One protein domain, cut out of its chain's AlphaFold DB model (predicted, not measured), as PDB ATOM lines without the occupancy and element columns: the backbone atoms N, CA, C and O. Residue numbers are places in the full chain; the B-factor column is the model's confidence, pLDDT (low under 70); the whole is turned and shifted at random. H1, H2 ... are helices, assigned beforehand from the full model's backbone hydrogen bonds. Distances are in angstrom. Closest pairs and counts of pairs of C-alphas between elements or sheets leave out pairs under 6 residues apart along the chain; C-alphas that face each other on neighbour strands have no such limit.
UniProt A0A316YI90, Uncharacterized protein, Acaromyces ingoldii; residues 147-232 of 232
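What this domain is: This is residues 147 to 232 of the 232 residues of an uncharacterized protein of Acaromyces ingoldii (UniProt A0A316YI90). Two long helices, H1 and then H2, make a helical hairpin that folds back at a tight link and touches along the half near that link, while the far arms, residues 147 to 165 and 212 to 232, stand free and splay apart. The printed part has 86 residues, with no named strand, and is all helix. It is an extended rod with a radius of gyration of 20.3 A and spans of 68 by 29 by 13 A.

How they stand to each other: H1, residues 147 to 184, and H2, residues 190 to 228, form a helical hairpin. They run opposite ways at a shallow tilt of 27 degrees. They touch through residues 170 to 181 of H1 and 193 to 204 of H2 alone; the closest C-alphas, of Ile 174 and Leu 200, are 7.4 A apart. In both helices every O i to N i+4 pair is within hydrogen-bond range.

Where its parts are: H1 begins at C-alpha 147, (253.706, 76.147, 147.606), and is 53.5 A long from first to last C-alpha. H2 is 58.2 A long and ends at C-alpha 228, (243.996, 76.486, 175.459).

The domain as a whole: The C-alphas farthest apart, of Asn 187 and Gln 232, are 69.2 A apart. The printed part has no cut and ends at the chain's last residue. Mean pLDDT of the printed part is 70.3; 29 residues are under 70, among them 147 to 154 and 227 to 232.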
ATOM      1  N   TRP A 147     254.864  75.408 147.096       50.81
ATOM      2  CA  TRP A 147     253.706  76.147 147.606       50.81
ATOM      3  C   TRP A 147     253.894  76.534 149.067       50.81
ATOM      4  O   TRP A 147     253.546  77.647 149.423       50.81
ATOM      5  N   LYS A 148     254.477  75.680 149.917       55.44
ATOM      6  CA  LYS A 148     254.866  76.063 151.283       55.44
ATOM      7  C   LYS A 148     255.957  77.123 151.261       55.44
ATOM      8  O   LYS A 148     255.847  78.072 152.016       55.44
ATOM      9  N   ARG A 149     256.949  77.012 150.373       55.59
ATOM     10  CA  ARG A 149     258.001  78.020 150.184       55.59
ATOM     11  C   ARG A 149     257.425  79.330 149.643       55.59
ATOM     12  O   ARG A 149     257.675  80.362 150.233       55.59
ATOM     13  N   GLY A 150     256.552  79.283 148.638       58.81
ATOM     14  CA  GLY A 150     255.848  80.448 148.096       58.81
ATOM     15  C   GLY A 150     254.797  81.040 149.043       58.81
ATOM     16  O   GLY A 150     254.570  82.242 149.013       58.81
ATOM     17  N   SER A 151     254.181  80.234 149.913       60.47
ATOM     18  CA  SER A 151     253.283  80.707 150.980       60.47
ATOM     19  C   SER A 151     254.081  81.355 152.102       60.47
ATOM     20  O   SER A 151     253.666  82.392 152.590       60.47
ATOM     21  N   HIS A 152     255.239  80.796 152.462       57.59
ATOM     22  CA  HIS A 152     256.151  81.378 153.446       57.59
ATOM     23  C   HIS A 152     256.773  82.674 152.913       57.59
ATOM     24  O   HIS A 152     256.770  83.679 153.606       57.59
ATOM     25  N   GLU A 153     257.191  82.707 151.645       59.91
ATOM     26  CA  GLU A 153     257.649  83.920 150.960       59.91
ATOM     27  C   GLU A 153     256.521  84.954 150.830       59.91
ATOM     28  O   GLU A 153     256.766  86.144 150.997       59.91
ATOM     29  N   ALA A 154     255.275  84.536 150.572       66.94
ATOM     30  CA  ALA A 154     254.119  85.433 150.536       66.94
ATOM     31  C   ALA A 154     253.725  85.947 151.931       66.94
ATOM     32  O   ALA A 154     253.312  87.100 152.055       66.94
ATOM     33  N   GLU A 155     253.862  85.130 152.975       70.19
ATOM     34  CA  GLU A 155     253.667  85.510 154.377       70.19
ATOM     35  C   GLU A 155     254.757  86.492 154.829       70.19
ATOM     36  O   GLU A 155     254.428  87.548 155.370       70.19
ATOM     37  N   GLU A 156     256.019  86.239 154.482       71.69
ATOM     38  CA  GLU A 156     257.141  87.164 154.681       71.69
ATOM     39  C   GLU A 156     256.921  88.476 153.915       71.69
ATOM     40  O   GLU A 156     257.115  89.567 154.459       71.69
ATOM     41  N   TRP A 157     256.423  88.413 152.675       70.50
ATOM     42  CA  TRP A 157     256.078  89.610 151.906       70.50
ATOM     43  C   TRP A 157     254.940  90.394 152.562       70.50
ATOM     44  O   TRP A 157     254.977  91.625 152.630       70.50
ATOM     45  N   LEU A 158     253.914  89.711 153.072       73.88
ATOM     46  CA  LEU A 158     252.809  90.347 153.787       73.88
ATOM     47  C   LEU A 158     253.283  91.005 155.086       73.88
ATOM     48  O   LEU A 158     252.828  92.107 155.404       73.88
ATOM     49  N   GLU A 159     254.216  90.385 155.804       74.88
ATOM     50  CA  GLU A 159     254.842  90.950 157.000       74.88
ATOM     51  C   GLU A 159     255.673  92.193 156.674       74.88
ATOM     52  O   GLU A 159     255.470  93.241 157.297       74.88
ATOM     53  N   VAL A 160     256.507  92.141 155.633       74.88
ATOM     54  CA  VAL A 160     257.285  93.288 155.141       74.88
ATOM     55  C   VAL A 160     256.362  94.418 154.687       74.88
ATOM     56  O   VAL A 160     256.564  95.576 155.052       74.88
ATOM     57  N   ARG A 161     255.285  94.111 153.959       71.81
ATOM     58  CA  ARG A 161     254.301  95.110 153.517       71.81
ATOM     59  C   ARG A 161     253.578  95.759 154.696       71.81
ATOM     60  O   ARG A 161     253.275  96.953 154.654       71.81
ATOM     61  N   ARG A 162     253.320  95.000 155.761       73.62
ATOM     62  CA  ARG A 162     252.699  95.510 156.987       73.62
ATOM     63  C   ARG A 162     253.653  96.421 157.758       73.62
ATOM     64  O   ARG A 162     253.234  97.502 158.169       73.62
ATOM     65  N   GLN A 163     254.926  96.043 157.871       67.81
ATOM     66  CA  GLN A 163     255.979  96.878 158.460       67.81
ATOM     67  C   GLN A 163     256.197  98.165 157.650       67.81
ATOM     68  O   GLN A 163     256.210  99.259 158.215       67.81
ATOM     69  N   LEU A 164     256.235  98.067 156.319       71.06
ATOM     70  CA  LEU A 164     256.326  99.217 155.420       71.06
ATOM     71  C   LEU A 164     255.120 100.147 155.553       71.06
ATOM     72  O   LEU A 164     255.296 101.360 155.594       71.06
ATOM     73  N   SER A 165     253.901  99.612 155.674       71.31
ATOM     74  CA  SER A 165     252.705 100.446 155.853       71.31
ATOM     75  C   SER A 165     252.752 101.263 157.148       71.31
ATOM     76  O   SER A 165     252.328 102.418 157.161       71.31
ATOM     77  N   ALA A 166     253.333 100.699 158.212       69.56
ATOM     78  CA  ALA A 166     253.520 101.400 159.475       69.56
ATOM     79  C   ALA A 166     254.557 102.527 159.340       69.56
ATOM     80  O   ALA A 166     254.277 103.657 159.736       69.56
ATOM     81  N   ILE A 167     255.703 102.252 158.706       71.50
ATOM     82  CA  ILE A 167     256.756 103.251 158.455       71.50
ATOM     83  C   ILE A 167     256.231 104.382 157.562       71.50
ATOM     84  O   ILE A 167     256.455 105.555 157.851       71.50
ATOM     85  N   VAL A 168     255.486 104.051 156.506       72.25
ATOM     86  CA  VAL A 168     254.902 105.038 155.589       72.25
ATOM     87  C   VAL A 168     253.867 105.907 156.300       72.25
ATOM     88  O   VAL A 168     253.878 107.119 156.114       72.25
ATOM     89  N   ASN A 169     253.008 105.338 157.149       73.00
ATOM     90  CA  ASN A 169     252.008 106.120 157.880       73.00
ATOM     91  C   ASN A 169     252.655 107.118 158.861       73.00
ATOM     92  O   ASN A 169     252.197 108.253 158.990       73.00
ATOM     93  N   VAL A 170     253.762 106.724 159.501       67.69
ATOM     94  CA  VAL A 170     254.566 107.611 160.360       67.69
ATOM     95  C   VAL A 170     255.327 108.654 159.533       67.69
ATOM     96  O   VAL A 170     255.354 109.829 159.886       67.69
ATOM     97  N   GLY A 171     255.891 108.274 158.385       70.50
ATOM     98  CA  GLY A 171     256.551 109.218 157.481       70.50
ATOM     99  C   GLY A 171     255.590 110.290 156.955       70.50
ATOM    100  O   GLY A 171     255.925 111.473 156.934       70.50
ATOM    101  N   VAL A 172     254.365 109.896 156.595       69.50
ATOM    102  CA  VAL A 172     253.320 110.816 156.123       69.50
ATOM    103  C   VAL A 172     252.900 111.793 157.219       69.50
ATOM    104  O   VAL A 172     252.719 112.975 156.926       69.50
ATOM    105  N   SER A 173     252.795 111.358 158.479       63.34
ATOM    106  CA  SER A 173     252.451 112.263 159.582       63.34
ATOM    107  C   SER A 173     253.575 113.260 159.895       63.34
ATOM    108  O   SER A 173     253.292 114.441 160.097       63.34
ATOM    109  N   ILE A 174     254.846 112.845 159.830       68.12
ATOM    110  CA  ILE A 174     256.013 113.736 159.983       68.12
ATOM    111  C   ILE A 174     256.037 114.797 158.879       68.12
ATOM    112  O   ILE A 174     256.185 115.984 159.169       68.12
ATOM    113  N   VAL A 175     255.847 114.393 157.619       68.94
ATOM    114  CA  VAL A 175     255.822 115.323 156.480       68.94
ATOM    115  C   VAL A 175     254.634 116.278 156.580       68.94
ATOM    116  O   VAL A 175     254.795 117.471 156.324       68.94
ATOM    117  N   ALA A 176     253.460 115.793 156.993       70.88
ATOM    118  CA  ALA A 176     252.282 116.632 157.187       70.88
ATOM    119  C   ALA A 176     252.511 117.707 158.262       70.88
ATOM    120  O   ALA A 176     252.161 118.867 158.042       70.88
ATOM    121  N   VAL A 177     253.153 117.360 159.385       69.38
ATOM    122  CA  VAL A 177     253.470 118.322 160.454       69.38
ATOM    123  C   VAL A 177     254.603 119.264 160.051       69.38
ATOM    124  O   VAL A 177     254.495 120.467 160.263       69.38
ATOM    125  N   ALA A 178     255.660 118.774 159.405       66.25
ATOM    126  CA  ALA A 178     256.729 119.631 158.894       66.25
ATOM    127  C   ALA A 178     256.191 120.647 157.872       66.25
ATOM    128  O   ALA A 178     256.538 121.827 157.914       66.25
ATOM    129  N   THR A 179     255.286 120.207 156.996       70.50
ATOM    130  CA  THR A 179     254.634 121.066 156.002       70.50
ATOM    131  C   THR A 179     253.683 122.060 156.664       70.50
ATOM    132  O   THR A 179     253.666 123.224 156.268       70.50
ATOM    133  N   SER A 180     252.924 121.645 157.688       73.06
ATOM    134  CA  SER A 180     252.028 122.551 158.414       73.06
ATOM    135  C   SER A 180     252.807 123.607 159.194       73.06
ATOM    136  O   SER A 180     252.455 124.777 159.118       73.06
ATOM    137  N   VAL A 181     253.908 123.236 159.853       70.19
ATOM    138  CA  VAL A 181     254.797 124.164 160.568       70.19
ATOM    139  C   VAL A 181     255.519 125.093 159.595       70.19
ATOM    140  O   VAL A 181     255.674 126.272 159.889       70.19
ATOM    141  N   TRP A 182     255.925 124.611 158.419       72.56
ATOM    142  CA  TRP A 182     256.549 125.452 157.396       72.56
ATOM    143  C   TRP A 182     255.580 126.499 156.837       72.56
ATOM    144  O   TRP A 182     255.937 127.668 156.699       72.56
ATOM    145  N   TRP A 183     254.334 126.100 156.559       78.19
ATOM    146  CA  TRP A 183     253.307 127.008 156.046       78.19
ATOM    147  C   TRP A 183     252.734 127.942 157.114       78.19
ATOM    148  O   TRP A 183     252.495 129.114 156.827       78.19
ATOM    149  N   ALA A 184     252.540 127.459 158.340       65.44
ATOM    150  CA  ALA A 184     252.078 128.271 159.464       65.44
ATOM    151  C   ALA A 184     253.192 129.161 160.041       65.44
ATOM    152  O   ALA A 184     252.908 130.181 160.664       65.44
ATOM    153  N   GLY A 185     254.453 128.783 159.825       62.56
ATOM    154  CA  GLY A 185     255.626 129.390 160.442       62.56
ATOM    155  C   GLY A 185     256.079 130.712 159.835       62.56
ATOM    156  O   GLY A 185     256.820 131.419 160.502       62.56
ATOM    157  N   GLY A 186     255.664 131.073 158.615       72.81
ATOM    158  CA  GLY A 186     255.988 132.367 157.992       72.81
ATOM    159  C   GLY A 186     257.414 132.874 158.293       72.81
ATOM    160  O   GLY A 186     258.396 132.210 157.969       72.81
ATOM    161  N   ASN A 187     257.515 134.034 158.959       71.75
ATOM    162  CA  ASN A 187     258.767 134.638 159.441       71.75
ATOM    163  C   ASN A 187     258.935 134.534 160.975       71.75
ATOM    164  O   ASN A 187     259.368 135.482 161.621       71.75
ATOM    165  N   ILE A 188     258.505 133.423 161.576       65.31
ATOM    166  CA  ILE A 188     258.545 133.217 163.030       65.31
ATOM    167  C   ILE A 188     259.949 132.795 163.485       65.31
ATOM    168  O   ILE A 188     260.679 132.096 162.770       65.31
ATOM    169  N   ASP A 189     260.290 133.227 164.703       74.56
ATOM    170  CA  ASP A 189     261.591 133.064 165.338       74.56
ATOM    171  C   ASP A 189     262.130 131.621 165.315       74.56
ATOM    172  O   ASP A 189     261.377 130.655 165.506       74.56
ATOM    173  N   PRO A 190     263.460 131.452 165.171       77.25
ATOM    174  CA  PRO A 190     264.123 130.145 165.125       77.25
ATOM    175  C   PRO A 190     263.799 129.224 166.312       77.25
ATOM    176  O   PRO A 190     263.804 128.004 166.162       77.25
ATOM    177  N   ILE A 191     263.480 129.795 167.476       78.50
ATOM    178  CA  ILE A 191     263.160 129.070 168.715       78.50
ATOM    179  C   ILE A 191     261.888 128.222 168.565       78.50
ATOM    180  O   ILE A 191     261.824 127.088 169.036       78.50
ATOM    181  N   TRP A 192     260.873 128.724 167.861       69.81
ATOM    182  CA  TRP A 192     259.647 127.956 167.635       69.81
ATOM    183  C   TRP A 192     259.864 126.805 166.647       69.81
ATOM    184  O   TRP A 192     259.223 125.758 166.763       69.81
ATOM    185  N   LYS A 193     260.820 126.948 165.720       69.12
ATOM    186  CA  LYS A 193     261.221 125.872 164.799       69.12
ATOM    187  C   LYS A 193     261.931 124.736 165.535       69.12
ATOM    188  O   LYS A 193     261.687 123.569 165.240       69.12
ATOM    189  N   THR A 194     262.771 125.048 166.520       78.06
ATOM    190  CA  THR A 194     263.437 124.013 167.324       78.06
ATOM    191  C   THR A 194     262.473 123.347 168.303       78.06
ATOM    192  O   THR A 194     262.494 122.125 168.411       78.06
ATOM    193  N   LEU A 195     261.567 124.100 168.938       76.06
ATOM    194  CA  LEU A 195     260.525 123.537 169.812       76.06
ATOM    195  C   LEU A 195     259.591 122.577 169.069       76.06
ATOM    196  O   LEU A 195     259.272 121.509 169.585       76.06
ATOM    197  N   THR A 196     259.185 122.922 167.847       69.75
ATOM    198  CA  THR A 196     258.338 122.048 167.019       69.75
ATOM    199  C   THR A 196     259.079 120.793 166.561       69.75
ATOM    200  O   THR A 196     258.502 119.708 166.619       69.75
ATOM    201  N   ALA A 197     260.362 120.895 166.198       73.19
ATOM    202  CA  ALA A 197     261.190 119.726 165.896       73.19
ATOM    203  C   ALA A 197     261.357 118.796 167.116       73.19
ATOM    204  O   ALA A 197     261.224 117.578 166.988       73.19
ATOM    205  N   LEU A 198     261.581 119.362 168.307       76.25
ATOM    206  CA  LEU A 198     261.737 118.612 169.559       76.25
ATOM    207  C   LEU A 198     260.420 117.928 169.965       76.25
ATOM    208  O   LEU A 198     260.409 116.745 170.304       76.25
ATOM    209  N   PHE A 199     259.292 118.633 169.839       75.44
ATOM    210  CA  PHE A 199     257.958 118.085 170.096       75.44
ATOM    211  C   PHE A 199     257.595 116.956 169.122       75.44
ATOM    212  O   PHE A 199     257.058 115.929 169.538       75.44
ATOM    213  N   LEU A 200     257.941 117.096 167.836       70.38
ATOM    214  CA  LEU A 200     257.704 116.066 166.823       70.38
ATOM    215  C   LEU A 200     258.565 114.817 167.060       70.38
ATOM    216  O   LEU A 200     258.067 113.694 166.955       70.38
ATOM    217  N   SER A 201     259.834 114.998 167.443       75.31
ATOM    218  CA  SER A 201     260.713 113.895 167.846       75.31
ATOM    219  C   SER A 201     260.157 113.150 169.062       75.31
ATOM    220  O   SER A 201     260.156 111.920 169.086       75.31
ATOM    221  N   PHE A 202     259.646 113.877 170.060       78.19
ATOM    222  CA  PHE A 202     259.076 113.289 171.272       78.19
ATOM    223  C   PHE A 202     257.774 112.521 171.000       78.19
ATOM    224  O   PHE A 202     257.604 111.399 171.475       78.19
ATOM    225  N   LEU A 203     256.882 113.075 170.172       76.31
ATOM    226  CA  LEU A 203     255.673 112.383 169.712       76.31
ATOM    227  C   LEU A 203     255.997 111.087 168.966       76.31
ATOM    228  O   LEU A 203     255.333 110.074 169.182       76.31
ATOM    229  N   THR A 204     257.030 111.110 168.121       76.44
ATOM    230  CA  THR A 204     257.481 109.925 167.375       76.44
ATOM    231  C   THR A 204     257.974 108.834 168.329       76.44
ATOM    232  O   THR A 204     257.557 107.685 168.205       76.44
ATOM    233  N   ALA A 205     258.759 109.201 169.348       72.69
ATOM    234  CA  ALA A 205     259.226 108.265 170.371       72.69
ATOM    235  C   ALA A 205     258.072 107.652 171.191       72.69
ATOM    236  O   ALA A 205     258.053 106.446 171.431       72.69
ATOM    237  N   ILE A 206     257.067 108.447 171.587       75.44
ATOM    238  CA  ILE A 206     255.885 107.926 172.299       75.44
ATOM    239  C   ILE A 206     255.097 106.961 171.411       75.44
ATOM    240  O   ILE A 206     254.682 105.896 171.872       75.44
ATOM    241  N   ALA A 207     254.890 107.318 170.142       74.25
ATOM    242  CA  ALA A 207     254.184 106.463 169.197       74.25
ATOM    243  C   ALA A 207     254.883 105.104 169.040       74.25
ATOM    244  O   ALA A 207     254.205 104.078 169.065       74.25
ATOM    245  N   GLU A 208     256.215 105.088 168.953       72.44
ATOM    246  CA  GLU A 208     257.024 103.869 168.864       72.44
ATOM    247  C   GLU A 208     256.887 102.988 170.116       72.44
ATOM    248  O   GLU A 208     256.598 101.795 170.003       72.44
ATOM    249  N   VAL A 209     256.975 103.575 171.313       75.88
ATOM    250  CA  VAL A 209     256.823 102.848 172.588       75.88
ATOM    251  C   VAL A 209     255.424 102.234 172.730       75.88
ATOM    252  O   VAL A 209     255.286 101.088 173.169       75.88
ATOM    253  N   VAL A 210     254.375 102.958 172.328       77.25
ATOM    254  CA  VAL A 210     252.987 102.463 172.374       77.25
ATOM    255  C   VAL A 210     252.739 101.372 171.328       77.25
ATOM    256  O   VAL A 210     252.029 100.399 171.598       77.25
ATOM    257  N   LEU A 211     253.329 101.497 170.136       72.50
ATOM    258  CA  LEU A 211     253.266 100.460 169.103       72.50
ATOM    259  C   LEU A 211     253.937  99.171 169.576       72.50
ATOM    260  O   LEU A 211     253.361  98.091 169.420       72.50
ATOM    261  N   TYR A 212     255.108  99.288 170.202       74.88
ATOM    262  CA  TYR A 212     255.863  98.142 170.695       74.88
ATOM    263  C   TYR A 212     255.140  97.433 171.848       74.88
ATOM    264  O   TYR A 212     255.015  96.204 171.841       74.88
ATOM    265  N   SER A 213     254.576  98.188 172.798       72.81
ATOM    266  CA  SER A 213     253.840  97.617 173.933       72.81
ATOM    267  C   SER A 213     252.568  96.891 173.485       72.81
ATOM    268  O   SER A 213     252.356  95.725 173.824       72.81
ATOM    269  N   ARG A 214     251.764  97.520 172.618       76.94
ATOM    270  CA  ARG A 214     250.515  96.930 172.119       76.94
ATOM    271  C   ARG A 214     250.758  95.709 171.232       76.94
ATOM    272  O   ARG A 214     249.965  94.764 171.261       76.94
ATOM    273  N   HIS A 215     251.818  95.714 170.424       76.50
ATOM    274  CA  HIS A 215     252.170  94.557 169.603       76.50
ATOM    275  C   HIS A 215     252.533  93.354 170.480       76.50
ATOM    276  O   HIS A 215     252.049  92.243 170.250       76.50
ATOM    277  N   TRP A 216     253.323  93.585 171.529       74.50
ATOM    278  CA  TRP A 216     253.749  92.538 172.448       74.50
ATOM    279  C   TRP A 216     252.580  91.952 173.254       74.50
ATOM    280  O   TRP A 216     252.462  90.730 173.375       74.50
ATOM    281  N   ASP A 217     251.654  92.792 173.719       76.94
ATOM    282  CA  ASP A 217     250.460  92.340 174.442       76.94
ATOM    283  C   ASP A 217     249.520  91.511 173.564       76.94
ATOM    284  O   ASP A 217     248.989  90.483 173.993       76.94
ATOM    285  N   ASN A 218     249.338  91.911 172.305       73.94
ATOM    286  CA  ASN A 218     248.504  91.163 171.368       73.94
ATOM    287  C   ASN A 218     249.155  89.838 170.949       73.94
ATOM    288  O   ASN A 218     248.451  88.838 170.789       73.94
ATOM    289  N   ALA A 219     250.482  89.797 170.825       73.88
ATOM    290  CA  ALA A 219     251.219  88.562 170.579       73.88
ATOM    291  C   ALA A 219     251.104  87.588 171.766       73.88
ATOM    292  O   ALA A 219     250.870  86.396 171.557       73.88
ATOM    293  N   ARG A 220     251.180  88.083 173.012       74.31
ATOM    294  CA  ARG A 220     250.967  87.258 174.217       74.31
ATOM    295  C   ARG A 220     249.552  86.687 174.279       74.31
ATOM    296  O   ARG A 220     249.395  85.490 174.506       74.31
ATOM    297  N   LYS A 221     248.528  87.511 174.022       79.19
ATOM    298  CA  LYS A 221     247.119  87.077 174.046       79.19
ATOM    299  C   LYS A 221     246.822  85.983 173.017       79.19
ATOM    300  O   LYS A 221     246.077  85.057 173.313       79.19
ATOM    301  N   ARG A 222     247.440  86.049 171.832       70.31
ATOM    302  CA  ARG A 222     247.282  85.019 170.792       70.31
ATOM    303  C   ARG A 222     247.930  83.694 171.185       70.31
ATOM    304  O   ARG A 222     247.292  82.661 171.039       70.31
ATOM    305  N   ARG A 223     249.139  83.723 171.753       74.56
ATOM    306  CA  ARG A 223     249.834  82.509 172.221       74.56
ATOM    307  C   ARG A 223     249.067  81.794 173.338       74.56
ATOM    308  O   ARG A 223     248.975  80.574 173.309       74.56
ATOM    309  N   ALA A 224     248.464  82.548 174.261       78.06
ATOM    310  CA  ALA A 224     247.646  81.989 175.341       78.06
ATOM    311  C   ALA A 224     246.325  81.362 174.846       78.06
ATOM    312  O   ALA A 224     245.866  80.364 175.397       78.06
ATOM    313  N   ALA A 225     245.717  81.920 173.795       75.75
ATOM    314  CA  ALA A 225     244.501  81.364 173.202       75.75
ATOM    315  C   ALA A 225     244.776  80.058 172.435       75.75
ATOM    316  O   ALA A 225     243.986  79.119 172.511       75.75
ATOM    317  N   THR A 226     245.914  79.963 171.739       71.81
ATOM    318  CA  THR A 226     246.294  78.754 170.993       71.81
ATOM    319  C   THR A 226     246.658  77.588 171.916       71.81
ATOM    320  O   THR A 226     246.316  76.452 171.607       71.81
ATOM    321  N   SER A 227     247.271  77.846 173.079       68.44
ATOM    322  CA  SER A 227     247.572  76.790 174.059       68.44
ATOM    323  C   SER A 227     246.328  76.203 174.732       68.44
ATOM    324  O   SER A 227     246.350  75.049 175.141       68.44
ATOM    325  N   HIS A 228     245.234  76.968 174.836       62.94
ATOM    326  CA  HIS A 228     243.996  76.486 175.459       62.94
ATOM    327  C   HIS A 228     243.109  75.666 174.511       62.94
ATOM    328  O   HIS A 228     242.348  74.825 174.979       62.94
ATOM    329  N   GLY A 229     243.224  75.874 173.195       61.12
ATOM    330  CA  GLY A 229     242.473  75.121 172.184       61.12
ATOM    331  C   GLY A 229     243.051  73.746 171.839       61.12
ATOM    332  O   GLY A 229     242.409  73.004 171.109       61.12
ATOM    333  N   GLN A 230     244.244  73.397 172.339       51.62
ATOM    334  CA  GLN A 230     244.914  72.123 172.035       51.62
ATOM    335  C   GLN A 230     244.733  71.031 173.109       51.62
ATOM    336  O   GLN A 230     245.307  69.955 172.976       51.62
ATOM    337  N   MET A 231     243.961  71.301 174.169       53.81
ATOM    338  CA  MET A 231     243.654  70.346 175.252       53.81
ATOM    339  C   MET A 231     242.173  69.920 175.302       53.81
ATOM    340  O   MET A 231     241.749  69.342 176.302       53.81
ATOM    341  N   GLN A 232     241.391  70.213 174.257       46.69
ATOM    342  CA  GLN A 232     240.028  69.694 174.084       46.69
ATOM    343  C   GLN A 232     239.975  68.663 172.964       46.69
ATOM    344  O   GLN A 232     240.670  68.880 171.946       46.69
TER     345      GLN A 232